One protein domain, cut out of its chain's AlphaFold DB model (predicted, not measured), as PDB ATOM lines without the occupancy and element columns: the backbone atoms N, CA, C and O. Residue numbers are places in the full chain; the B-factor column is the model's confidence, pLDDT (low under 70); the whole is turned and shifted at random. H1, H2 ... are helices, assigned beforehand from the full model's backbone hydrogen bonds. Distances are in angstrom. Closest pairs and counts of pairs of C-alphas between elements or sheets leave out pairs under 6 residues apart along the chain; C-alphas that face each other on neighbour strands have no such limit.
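Overview. This is residues 4 to 78 of the 78 residues of an uncharacterized protein of Leptotrichia hongkongensis (UniProt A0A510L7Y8). A helical hairpin, the longest helix H2 with H3 folded back along it, makes the body of a loose, flat model, and two helical arms, H1 and H4, reach away from the hairpin's open end. The free parts of the arms, residues 4 to 9 of H1 and residues 66 to 78, of which 66 to 76 belong to H4, stick out, while the long loop of residues 33 to 45 joins H2 to H3 at the other end. The printed part has 75 residues with four named helices in the order H1, H2, H3, H4 and no named strand; the class is all helix. The radius of gyration of the C-alphas is 14.7 A, which is loose, and the C-alphas span 48 by 33 by 16 A.

Along the chain. H2, residues 16 to 32, is 24.4 A from first to last C-alpha and begins at C-alpha 16, (108.570, 116.260, 76.446). H3, residues 46 to 55, measures 13.9 A. H1, residues 4 to 13, measures 14.4 A and begins at C-alpha 4, (112.503, 100.089, 88.745). H4, residues 61 to 76, measures 22.0 A and ends at C-alpha 76, (92.652, 112.984, 101.958).

Arrangement. H2 and H3 touch and form a helical hairpin, with the C-alphas of Gly 23 and Lys 51 closest at 5.6 A. They run opposite ways at a shallow tilt of 25 degrees. H1 is close to H2 but not clearly touching, with the C-alphas of Leu 13 and Gln 19 closest at 6.9 A; the two run the same way at a steep tilt of 60 degrees. H1 is also close to H4 but not clearly touching: the closest C-alphas, those of Leu 13 and Thr 61, are 6.8 A apart, and the lines are about perpendicular at 78 degrees. H4 is apart from H2 and from H3, and H1 is apart from H3. In H1, H2, H3 and H4 every O i to N i+4 pair is within hydrogen-bond range.

Size, cuts and confidence. The two C-alphas farthest apart, those of Lys 4 and Asp 41, are 48.6 A apart. Without the stretches that stand free, the body has 56 residues and spans 38 by 21 by 19 A. The printed part has no cut and ends at Ser 78, the chain's last residue. The links H1 to H2 and H3 to H4 are tight, and the link H2 to H3 is long, with 13 residues. The mean pLDDT of the printed part is 78.3; residues 54 to 63, residue 65 and residue 78 are under 70.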
ATOM      1  N   LYS A   4     112.890 100.134  90.165       74.31
ATOM      2  CA  LYS A   4     112.503 100.089  88.745       74.31
ATOM      3  C   LYS A   4     111.296 100.979  88.462       74.31
ATOM      4  O   LYS A   4     111.268 101.644  87.429       74.31
ATOM      5  N   ASP A   5     110.329 101.011  89.369       76.12
ATOM      6  CA  ASP A   5     109.163 101.881  89.297       76.12
ATOM      7  C   ASP A   5     109.582 103.350  89.379       76.12
ATOM      8  O   ASP A   5     109.111 104.164  88.588       76.12
ATOM      9  N   PHE A   6     110.524 103.685  90.266       72.94
ATOM     10  CA  PHE A   6     111.065 105.043  90.367       72.94
ATOM     11  C   PHE A   6     111.681 105.521  89.043       72.94
ATOM     12  O   PHE A   6     111.281 106.557  88.513       72.94
ATOM     13  N   GLU A   7     112.579 104.731  88.452       77.00
ATOM     14  CA  GLU A   7     113.209 105.061  87.168       77.00
ATOM     15  C   GLU A   7     112.202 105.133  86.009       77.00
ATOM     16  O   GLU A   7     112.330 105.969  85.109       77.00
ATOM     17  N   LYS A   8     111.162 104.292  86.030       82.94
ATOM     18  CA  LYS A   8     110.068 104.343  85.052       82.94
ATOM     19  C   LYS A   8     109.305 105.665  85.135       82.94
ATOM     20  O   LYS A   8     109.083 106.291  84.099       82.94
ATOM     21  N   TYR A   9     108.904 106.092  86.332       79.56
ATOM     22  CA  TYR A   9     108.174 107.352  86.498       79.56
ATOM     23  C   TYR A   9     109.060 108.562  86.211       79.56
ATOM     24  O   TYR A   9     108.614 109.480  85.528       79.56
ATOM     25  N   LYS A  10     110.333 108.525  86.616       75.69
ATOM     26  CA  LYS A  10     111.312 109.565  86.287       75.69
ATOM     27  C   LYS A  10     111.463 109.754  84.777       75.69
ATOM     28  O   LYS A  10     111.434 110.879  84.291       75.69
ATOM     29  N   LYS A  11     111.556 108.664  84.007       81.31
ATOM     30  CA  LYS A  11     111.575 108.737  82.534       81.31
ATOM     31  C   LYS A  11     110.297 109.331  81.954       81.31
ATOM     32  O   LYS A  11     110.378 110.089  80.999       81.31
ATOM     33  N   LEU A  12     109.141 108.982  82.516       80.31
ATOM     34  CA  LEU A  12     107.848 109.466  82.040       80.31
ATOM     35  C   LEU A  12     107.667 110.965  82.307       80.31
ATOM     36  O   LEU A  12     107.126 111.670  81.467       80.31
ATOM     37  N   LEU A  13     108.158 111.458  83.442       74.50
ATOM     38  CA  LEU A  13     108.130 112.880  83.790       74.50
ATOM     39  C   LEU A  13     109.135 113.722  82.984       74.50
ATOM     40  O   LEU A  13     108.917 114.912  82.782       74.50
ATOM     41  N   ASN A  14     110.204 113.097  82.490       74.12
ATOM     42  CA  ASN A  14     111.174 113.717  81.583       74.12
ATOM     43  C   ASN A  14     110.775 113.614  80.097       74.12
ATOM     44  O   ASN A  14     111.547 114.016  79.228       74.12
ATOM     45  N   ASP A  15     109.611 113.043  79.779       80.56
ATOM     46  CA  ASP A  15     109.096 112.994  78.411       80.56
ATOM     47  C   ASP A  15     108.510 114.359  78.024       80.56
ATOM     48  O   ASP A  15     107.579 114.850  78.664       80.56
ATOM     49  N   PHE A  16     109.018 114.953  76.940       78.00
ATOM     50  CA  PHE A  16     108.570 116.260  76.446       78.00
ATOM     51  C   PHE A  16     107.054 116.346  76.214       78.00
ATOM     52  O   PHE A  16     106.447 117.366  76.511       78.00
ATOM     53  N   LYS A  17     106.399 115.271  75.751       81.56
ATOM     54  CA  LYS A  17     104.938 115.278  75.548       81.56
ATOM     55  C   LYS A  17     104.171 115.304  76.863       81.56
ATOM     56  O   LYS A  17     103.024 115.746  76.895       81.56
ATOM     57  N   VAL A  18     104.751 114.746  77.924       80.50
ATOM     58  CA  VAL A  18     104.169 114.808  79.267       80.50
ATOM     59  C   VAL A  18     104.356 116.211  79.831       80.50
ATOM     60  O   VAL A  18     103.394 116.769  80.353       80.50
ATOM     61  N   GLN A  19     105.536 116.804  79.654       77.56
ATOM     62  CA  GLN A  19     105.821 118.177  80.076       77.56
ATOM     63  C   GLN A  19     104.921 119.201  79.370       77.56
ATOM     64  O   GLN A  19     104.318 120.022  80.055       77.56
ATOM     65  N   ASP A  20     104.703 119.075  78.058       81.69
ATOM     66  CA  ASP A  20     103.757 119.922  77.308       81.69
ATOM     67  C   ASP A  20     102.343 119.869  77.900       81.69
ATOM     68  O   ASP A  20     101.718 120.898  78.150       81.69
ATOM     69  N   LYS A  21     101.837 118.662  78.190       83.00
ATOM     70  CA  LYS A  21     100.500 118.487  78.783       83.00
ATOM     71  C   LYS A  21     100.398 119.066  80.189       83.00
ATOM     72  O   LYS A  21      99.335 119.554  80.568       83.00
ATOM     73  N   ILE A  22     101.471 118.969  80.970       80.75
ATOM     74  CA  ILE A  22     101.553 119.603  82.286       80.75
ATOM     75  C   ILE A  22     101.516 121.126  82.108       80.75
ATOM     76  O   ILE A  22     100.730 121.783  82.786       80.75
ATOM     77  N   GLY A  23     102.267 121.674  81.151       80.25
ATOM     78  CA  GLY A  23     102.230 123.094  80.804       80.25
ATOM     79  C   GLY A  23     100.829 123.584  80.455       80.25
ATOM     80  O   GLY A  23     100.339 124.535  81.062       80.25
ATOM     81  N   ASP A  24     100.133 122.881  79.563       85.06
ATOM     82  CA  ASP A  24      98.756 123.214  79.190       85.06
ATOM     83  C   ASP A  24      97.789 123.156  80.387       85.06
ATOM     84  O   ASP A  24      96.875 123.979  80.492       85.06
ATOM     85  N   LEU A  25      97.981 122.215  81.319       84.94
ATOM     86  CA  LEU A  25      97.192 122.159  82.551       84.94
ATOM     87  C   LEU A  25      97.395 123.423  83.395       84.94
ATOM     88  O   LEU A  25      96.411 124.024  83.823       84.94
ATOM     89  N   PHE A  26      98.642 123.849  83.608       82.94
ATOM     90  CA  PHE A  26      98.942 125.064  84.371       82.94
ATOM     91  C   PHE A  26      98.387 126.324  83.700       82.94
ATOM     92  O   PHE A  26      97.823 127.172  84.390       82.94
ATOM     93  N   VAL A  27      98.448 126.417  82.367       84.69
ATOM     94  CA  VAL A  27      97.825 127.518  81.612       84.69
ATOM     95  C   VAL A  27      96.313 127.560  81.846       84.69
ATOM     96  O   VAL A  27      95.752 128.628  82.088       84.69
ATOM     97  N   ASN A  28      95.639 126.409  81.809       86.69
ATOM     98  CA  ASN A  28      94.200 126.344  82.067       86.69
ATOM     99  C   ASN A  28      93.856 126.721  83.514       86.69
ATOM    100  O   ASN A  28      92.880 127.431  83.738       86.69
ATOM    101  N   VAL A  29      94.663 126.293  84.490       83.56
ATOM    102  CA  VAL A  29      94.495 126.692  85.896       83.56
ATOM    103  C   VAL A  29      94.657 128.203  86.056       83.56
ATOM    104  O   VAL A  29      93.810 128.825  86.691       83.56
ATOM    105  N   ALA A  30      95.682 128.808  85.447       83.31
ATOM    106  CA  ALA A  30      95.890 130.255  85.490       83.31
ATOM    107  C   ALA A  30      94.686 131.020  84.914       83.31
ATOM    108  O   ALA A  30      94.177 131.932  85.562       83.31
ATOM    109  N   LYS A  31      94.155 130.577  83.765       85.12
ATOM    110  CA  LYS A  31      92.942 131.149  83.150       85.12
ATOM    111  C   LYS A  31      91.711 131.017  84.051       85.12
ATOM    112  O   LYS A  31      90.960 131.974  84.190       85.12
ATOM    113  N   CYS A  32      91.514 129.866  84.698       85.38
ATOM    114  CA  CYS A  32      90.416 129.669  85.653       85.38
ATOM    115  C   CYS A  32      90.512 130.582  86.883       85.38
ATOM    116  O   CYS A  32      89.491 130.888  87.491       85.38
ATOM    117  N   LEU A  33      91.727 130.970  87.271       83.94
ATOM    118  CA  LEU A  33      91.982 131.874  88.391       83.94
ATOM    119  C   LEU A  33      92.015 133.350  87.971       83.94
ATOM    120  O   LEU A  33      92.304 134.188  88.820       83.94
ATOM    121  N   GLU A  34      91.751 133.654  86.693       88.25
ATOM    122  CA  GLU A  34      91.870 135.003  86.116       88.25
ATOM    123  C   GLU A  34      93.251 135.627  86.397       88.25
ATOM    124  O   GLU A  34      93.392 136.825  86.641       88.25
ATOM    125  N   TYR A  35      94.290 134.786  86.416       83.38
ATOM    126  CA  TYR A  35      95.660 135.213  86.662       83.38
ATOM    127  C   TYR A  35      96.306 135.696  85.365       83.38
ATOM    128  O   TYR A  35      96.405 134.932  84.404       83.38
ATOM    129  N   GLU A  36      96.791 136.937  85.372       89.75
ATOM    130  CA  GLU A  36      97.410 137.586  84.218       89.75
ATOM    131  C   GLU A  36      98.731 138.263  84.620       89.75
ATOM    132  O   GLU A  36      98.812 138.994  85.612       89.75
ATOM    133  N   MET A  37      99.775 138.032  83.830       85.94
ATOM    134  CA  MET A  37     101.078 138.681  83.923       85.94
ATOM    135  C   MET A  37     101.356 139.449  82.642       85.94
ATOM    136  O   MET A  37     101.308 138.890  81.551       85.94
ATOM    137  N   TYR A  38     101.712 140.719  82.789       91.06
ATOM    138  CA  TYR A  38     101.965 141.619  81.674       91.06
ATOM    139  C   TYR A  38     103.451 141.964  81.580       91.06
ATOM    140  O   TYR A  38     104.110 142.173  82.600       91.06
ATOM    141  N   ASN A  39     103.981 142.032  80.358       90.38
ATOM    142  CA  ASN A  39     105.332 142.535  80.107       90.38
ATOM    143  C   ASN A  39     105.363 144.080  80.045       90.38
ATOM    144  O   ASN A  39     104.341 144.746  80.216       90.38
ATOM    145  N   GLU A  40     106.536 144.656  79.764       92.88
ATOM    146  CA  GLU A  40     106.717 146.114  79.635       92.88
ATOM    147  C   GLU A  40     105.848 146.743  78.526       92.88
ATOM    148  O   GLU A  40     105.452 147.901  78.640       92.88
ATOM    149  N   ASP A  41     105.488 145.968  77.497       94.94
ATOM    150  CA  ASP A  41     104.613 146.388  76.393       94.94
ATOM    151  C   ASP A  41     103.112 146.233  76.708       94.94
ATOM    152  O   ASP A  41     102.274 146.392  75.817       94.94
ATOM    153  N   MET A  42     102.741 145.900  77.953       91.06
ATOM    154  CA  MET A  42     101.360 145.608  78.373       91.06
ATOM    155  C   MET A  42     100.724 144.428  77.616       91.06
ATOM    156  O   MET A  42      99.502 144.343  77.482       91.06
ATOM    157  N   LYS A  43     101.539 143.492  77.126       93.62
ATOM    158  CA  LYS A  43     101.086 142.224  76.547       93.62
ATOM    159  C   LYS A  43     100.980 141.181  77.657       93.62
ATOM    160  O   LYS A  43     101.935 141.008  78.412       93.62
ATOM    161  N   ASP A  44      99.859 140.464  77.716       90.56
ATOM    162  CA  ASP A  44      99.738 139.270  78.558       90.56
ATOM    163  C   ASP A  44     100.725 138.193  78.074       90.56
ATOM    164  O   ASP A  44     100.698 137.752  76.918       90.56
ATOM    165  N   VAL A  45     101.634 137.813  78.966       92.06
ATOM    166  CA  VAL A  45     102.708 136.837  78.758       92.06
ATOM    167  C   VAL A  45     102.573 135.629  79.688       92.06
ATOM    168  O   VAL A  45     103.490 134.818  79.769       92.06
ATOM    169  N   THR A  46     101.433 135.460  80.361       85.94
ATOM    170  CA  THR A  46     101.202 134.377  81.336       85.94
ATOM    171  C   THR A  46     101.462 132.998  80.741       85.94
ATOM    172  O   THR A  46     102.192 132.191  81.310       85.94
ATOM    173  N   GLU A  47     100.893 132.728  79.565       87.75
ATOM    174  CA  GLU A  47     101.066 131.445  78.883       87.75
ATOM    175  C   GLU A  47     102.518 131.223  78.436       87.75
ATOM    176  O   GLU A  47     103.029 130.108  78.534       87.75
ATOM    177  N   GLU A  48     103.186 132.283  77.984       86.06
ATOM    178  CA  GLU A  48     104.577 132.244  77.529       86.06
ATOM    179  C   GLU A  48     105.530 131.956  78.696       86.06
ATOM    180  O   GLU A  48     106.387 131.086  78.578       86.06
ATOM    181  N   ILE A  49     105.322 132.600  79.849       83.62
ATOM    182  CA  ILE A  49     106.078 132.336  81.080       83.62
ATOM    183  C   ILE A  49     105.849 130.898  81.536       83.62
ATOM    184  O   ILE A  49     106.815 130.166  81.709       83.62
ATOM    185  N   ILE A  50     104.594 130.452  81.667       81.31
ATOM    186  CA  ILE A  50     104.295 129.084  82.116       81.31
ATOM    187  C   ILE A  50     104.956 128.058  81.192       81.31
ATOM    188  O   ILE A  50     105.578 127.118  81.672       81.31
ATOM    189  N   LYS A  51     104.871 128.234  79.869       80.56
ATOM    190  CA  LYS A  51     105.483 127.299  78.915       80.56
ATOM    191  C   LYS A  51     107.009 127.369  78.907       80.56
ATOM    192  O   LYS A  51     107.635 126.325  78.763       80.56
ATOM    193  N   ASN A  52     107.608 128.543  79.091       78.12
ATOM    194  CA  ASN A  52     109.064 128.689  79.151       78.12
ATOM    195  C   ASN A  52     109.641 128.119  80.452       78.12
ATOM    196  O   ASN A  52     110.595 127.353  80.397       78.12
ATOM    197  N   GLU A  53     109.037 128.414  81.600       70.00
ATOM    198  CA  GLU A  53     109.436 127.869  82.907       70.00
ATOM    199  C   GLU A  53     109.278 126.342  82.957       70.00
ATOM    200  O   GLU A  53     110.046 125.655  83.617       70.00
ATOM    201  N   ILE A  54     108.299 125.791  82.231       69.31
ATOM    202  CA  ILE A  54     108.058 124.344  82.166       69.31
ATOM    203  C   ILE A  54     108.913 123.648  81.097       69.31
ATOM    204  O   ILE A  54     109.293 122.487  81.264       69.31
ATOM    205  N   GLY A  55     109.186 124.335  79.985       60.00
ATOM    206  CA  GLY A  55     109.849 123.780  78.805       60.00
ATOM    207  C   GLY A  55     111.358 124.038  78.714       60.00
ATOM    208  O   GLY A  55     112.052 123.252  78.069       60.00
ATOM    209  N   MET A  56     111.885 125.111  79.318       57.66
ATOM    210  CA  MET A  56     113.315 125.464  79.274       57.66
ATOM    211  C   MET A  56     114.072 125.013  80.516       57.66
ATOM    212  O   MET A  56     115.118 124.371  80.405       57.66
ATOM    213  N   GLU A  57     113.556 125.345  81.693       52.97
ATOM    214  CA  GLU A  57     114.018 124.736  82.926       52.97
ATOM    215  C   GLU A  57     113.228 123.443  83.031       52.97
ATOM    216  O   GLU A  57     112.013 123.475  83.171       52.97
ATOM    217  N   GLN A  58     113.878 122.287  82.855       54.19
ATOM    218  CA  GLN A  58     113.265 121.019  83.245       54.19
ATOM    219  C   GLN A  58     112.649 121.254  84.613       54.19
ATOM    220  O   GLN A  58     113.410 121.433  85.567       54.19
ATOM    221  N   ILE A  59     111.313 121.316  84.692       58.84
ATOM    222  CA  ILE A  59     110.673 121.514  85.982       58.84
ATOM    223  C   ILE A  59     111.310 120.500  86.903       58.84
ATOM    224  O   ILE A  59     111.393 119.318  86.539       58.84
ATOM    225  N   ASP A  60     111.778 120.959  88.059       64.25
ATOM    226  CA  ASP A  60     112.229 120.031  89.061       64.25
ATOM    227  C   ASP A  60     111.034 119.147  89.424       64.25
ATOM    228  O   ASP A  60     110.100 119.519  90.140       64.25
ATOM    229  N   THR A  61     111.021 117.975  88.805       63.97
ATOM    230  CA  THR A  61     109.934 117.017  88.889       63.97
ATOM    231  C   THR A  61     109.814 116.521  90.319       63.97
ATOM    232  O   THR A  61     108.711 116.160  90.727       63.97
ATOM    233  N   GLU A  62     110.888 116.602  91.115       63.62
ATOM    234  CA  GLU A  62     110.845 116.447  92.568       63.62
ATOM    235  C   GLU A  62     109.994 117.534  93.231       63.62
ATOM    236  O   GLU A  62     109.079 117.196  93.985       63.62
ATOM    237  N   THR A  63     110.202 118.812  92.904       65.38
ATOM    238  CA  THR A  63     109.396 119.927  93.424       65.38
ATOM    239  C   THR A  63     107.916 119.806  93.047       65.38
ATOM    240  O   THR A  63     107.062 119.900  93.934       65.38
ATOM    241  N   ILE A  64     107.570 119.517  91.783       71.19
ATOM    242  CA  ILE A  64     106.158 119.286  91.407       71.19
ATOM    243  C   ILE A  64     105.577 118.087  92.148       71.19
ATOM    244  O   ILE A  64     104.482 118.181  92.706       71.19
ATOM    245  N   THR A  65     106.300 116.965  92.181       67.06
ATOM    246  CA  THR A  65     105.828 115.751  92.857       67.06
ATOM    247  C   THR A  65     105.597 116.018  94.342       67.06
ATOM    248  O   THR A  65     104.594 115.574  94.900       67.06
ATOM    249  N   PHE A  66     106.475 116.795  94.978       70.81
ATOM    250  CA  PHE A  66     106.357 117.185  96.376       70.81
ATOM    251  C   PHE A  66     105.140 118.080  96.634       70.81
ATOM    252  O   PHE A  66     104.383 117.819  97.573       70.81
ATOM    253  N   VAL A  67     104.909 119.102  95.800       71.31
ATOM    254  CA  VAL A  67     103.744 119.996  95.918       71.31
ATOM    255  C   VAL A  67     102.443 119.219  95.717       71.31
ATOM    256  O   VAL A  67     101.549 119.301  96.560       71.31
ATOM    257  N   VAL A  68     102.357 118.403  94.662       76.75
ATOM    258  CA  VAL A  68     101.182 117.565  94.381       76.75
ATOM    259  C   VAL A  68     100.923 116.596  95.533       76.75
ATOM    260  O   VAL A  68      99.796 116.519  96.018       76.75
ATOM    261  N   TYR A  69     101.953 115.901  96.029       74.81
ATOM    262  CA  TYR A  69     101.820 114.991  97.169       74.81
ATOM    263  C   TYR A  69     101.291 115.706  98.418       74.81
ATOM    264  O   TYR A  69     100.391 115.195  99.087       74.81
ATOM    265  N   LYS A  70     101.824 116.892  98.728       75.50
ATOM    266  CA  LYS A  70     101.428 117.669  99.905       75.50
ATOM    267  C   LYS A  70      99.957 118.085  99.846       75.50
ATOM    268  O   LYS A  70      99.256 117.936 100.844       75.50
ATOM    269  N   GLU A  71      99.491 118.581  98.703       74.81
ATOM    270  CA  GLU A  71      98.092 118.999  98.544       74.81
ATOM    271  C   GLU A  71      97.137 117.802  98.494       74.81
ATOM    272  O   GLU A  71      96.093 117.821  99.143       74.81
ATOM    273  N   PHE A  72      97.521 116.710  97.829       74.38
ATOM    274  CA  PHE A  72      96.716 115.488  97.808       74.38
ATOM    275  C   PHE A  72      96.570 114.878  99.208       74.38
ATOM    276  O   PHE A  72      95.484 114.447  99.593       74.38
ATOM    277  N   LYS A  73      97.647 114.889 100.004       76.81
ATOM    278  CA  LYS A  73      97.623 114.432 101.396       76.81
ATOM    279  C   LYS A  73      96.687 115.283 102.255       76.81
ATOM    280  O   LYS A  73      95.860 114.717 102.958       76.81
ATOM    281  N   LYS A  74      96.763 116.616 102.148       77.38
ATOM    282  CA  LYS A  74      95.814 117.512 102.832       77.38
ATOM    283  C   LYS A  74      94.371 117.196 102.457       77.38
ATOM    284  O   LYS A  74      93.521 117.195 103.334       77.38
ATOM    285  N   TRP A  75      94.102 116.930 101.178       76.50
ATOM    286  CA  TRP A  75      92.753 116.637 100.699       76.50
ATOM    287  C   TRP A  75      92.202 115.308 101.227       76.50
ATOM    288  O   TRP A  75      91.031 115.243 101.571       76.50
ATOM    289  N   ILE A  76      93.037 114.269 101.342       79.88
ATOM    290  CA  ILE A  76      92.652 112.984 101.958       79.88
ATOM    291  C   ILE A  76      92.417 113.126 103.469       79.88
ATOM    292  O   ILE A  76      91.594 112.413 104.038       79.88
ATOM    293  N   GLU A  77      93.181 113.997 104.126       80.12
ATOM    294  CA  GLU A  77      93.119 114.227 105.574       80.12
ATOM    295  C   GLU A  77      92.062 115.276 105.988       80.12
ATOM    296  O   GLU A  77      91.904 115.515 107.187       80.12
ATOM    297  N   SER A  78      91.353 115.887 105.028       59.75
ATOM    298  CA  SER A  78      90.261 116.859 105.242       59.75
ATOM    299  C   SER A  78      88.888 116.209 105.115       59.75
ATOM    300  O   SER A  78      87.984 116.622 105.875       59.75
TER     301      SER A  78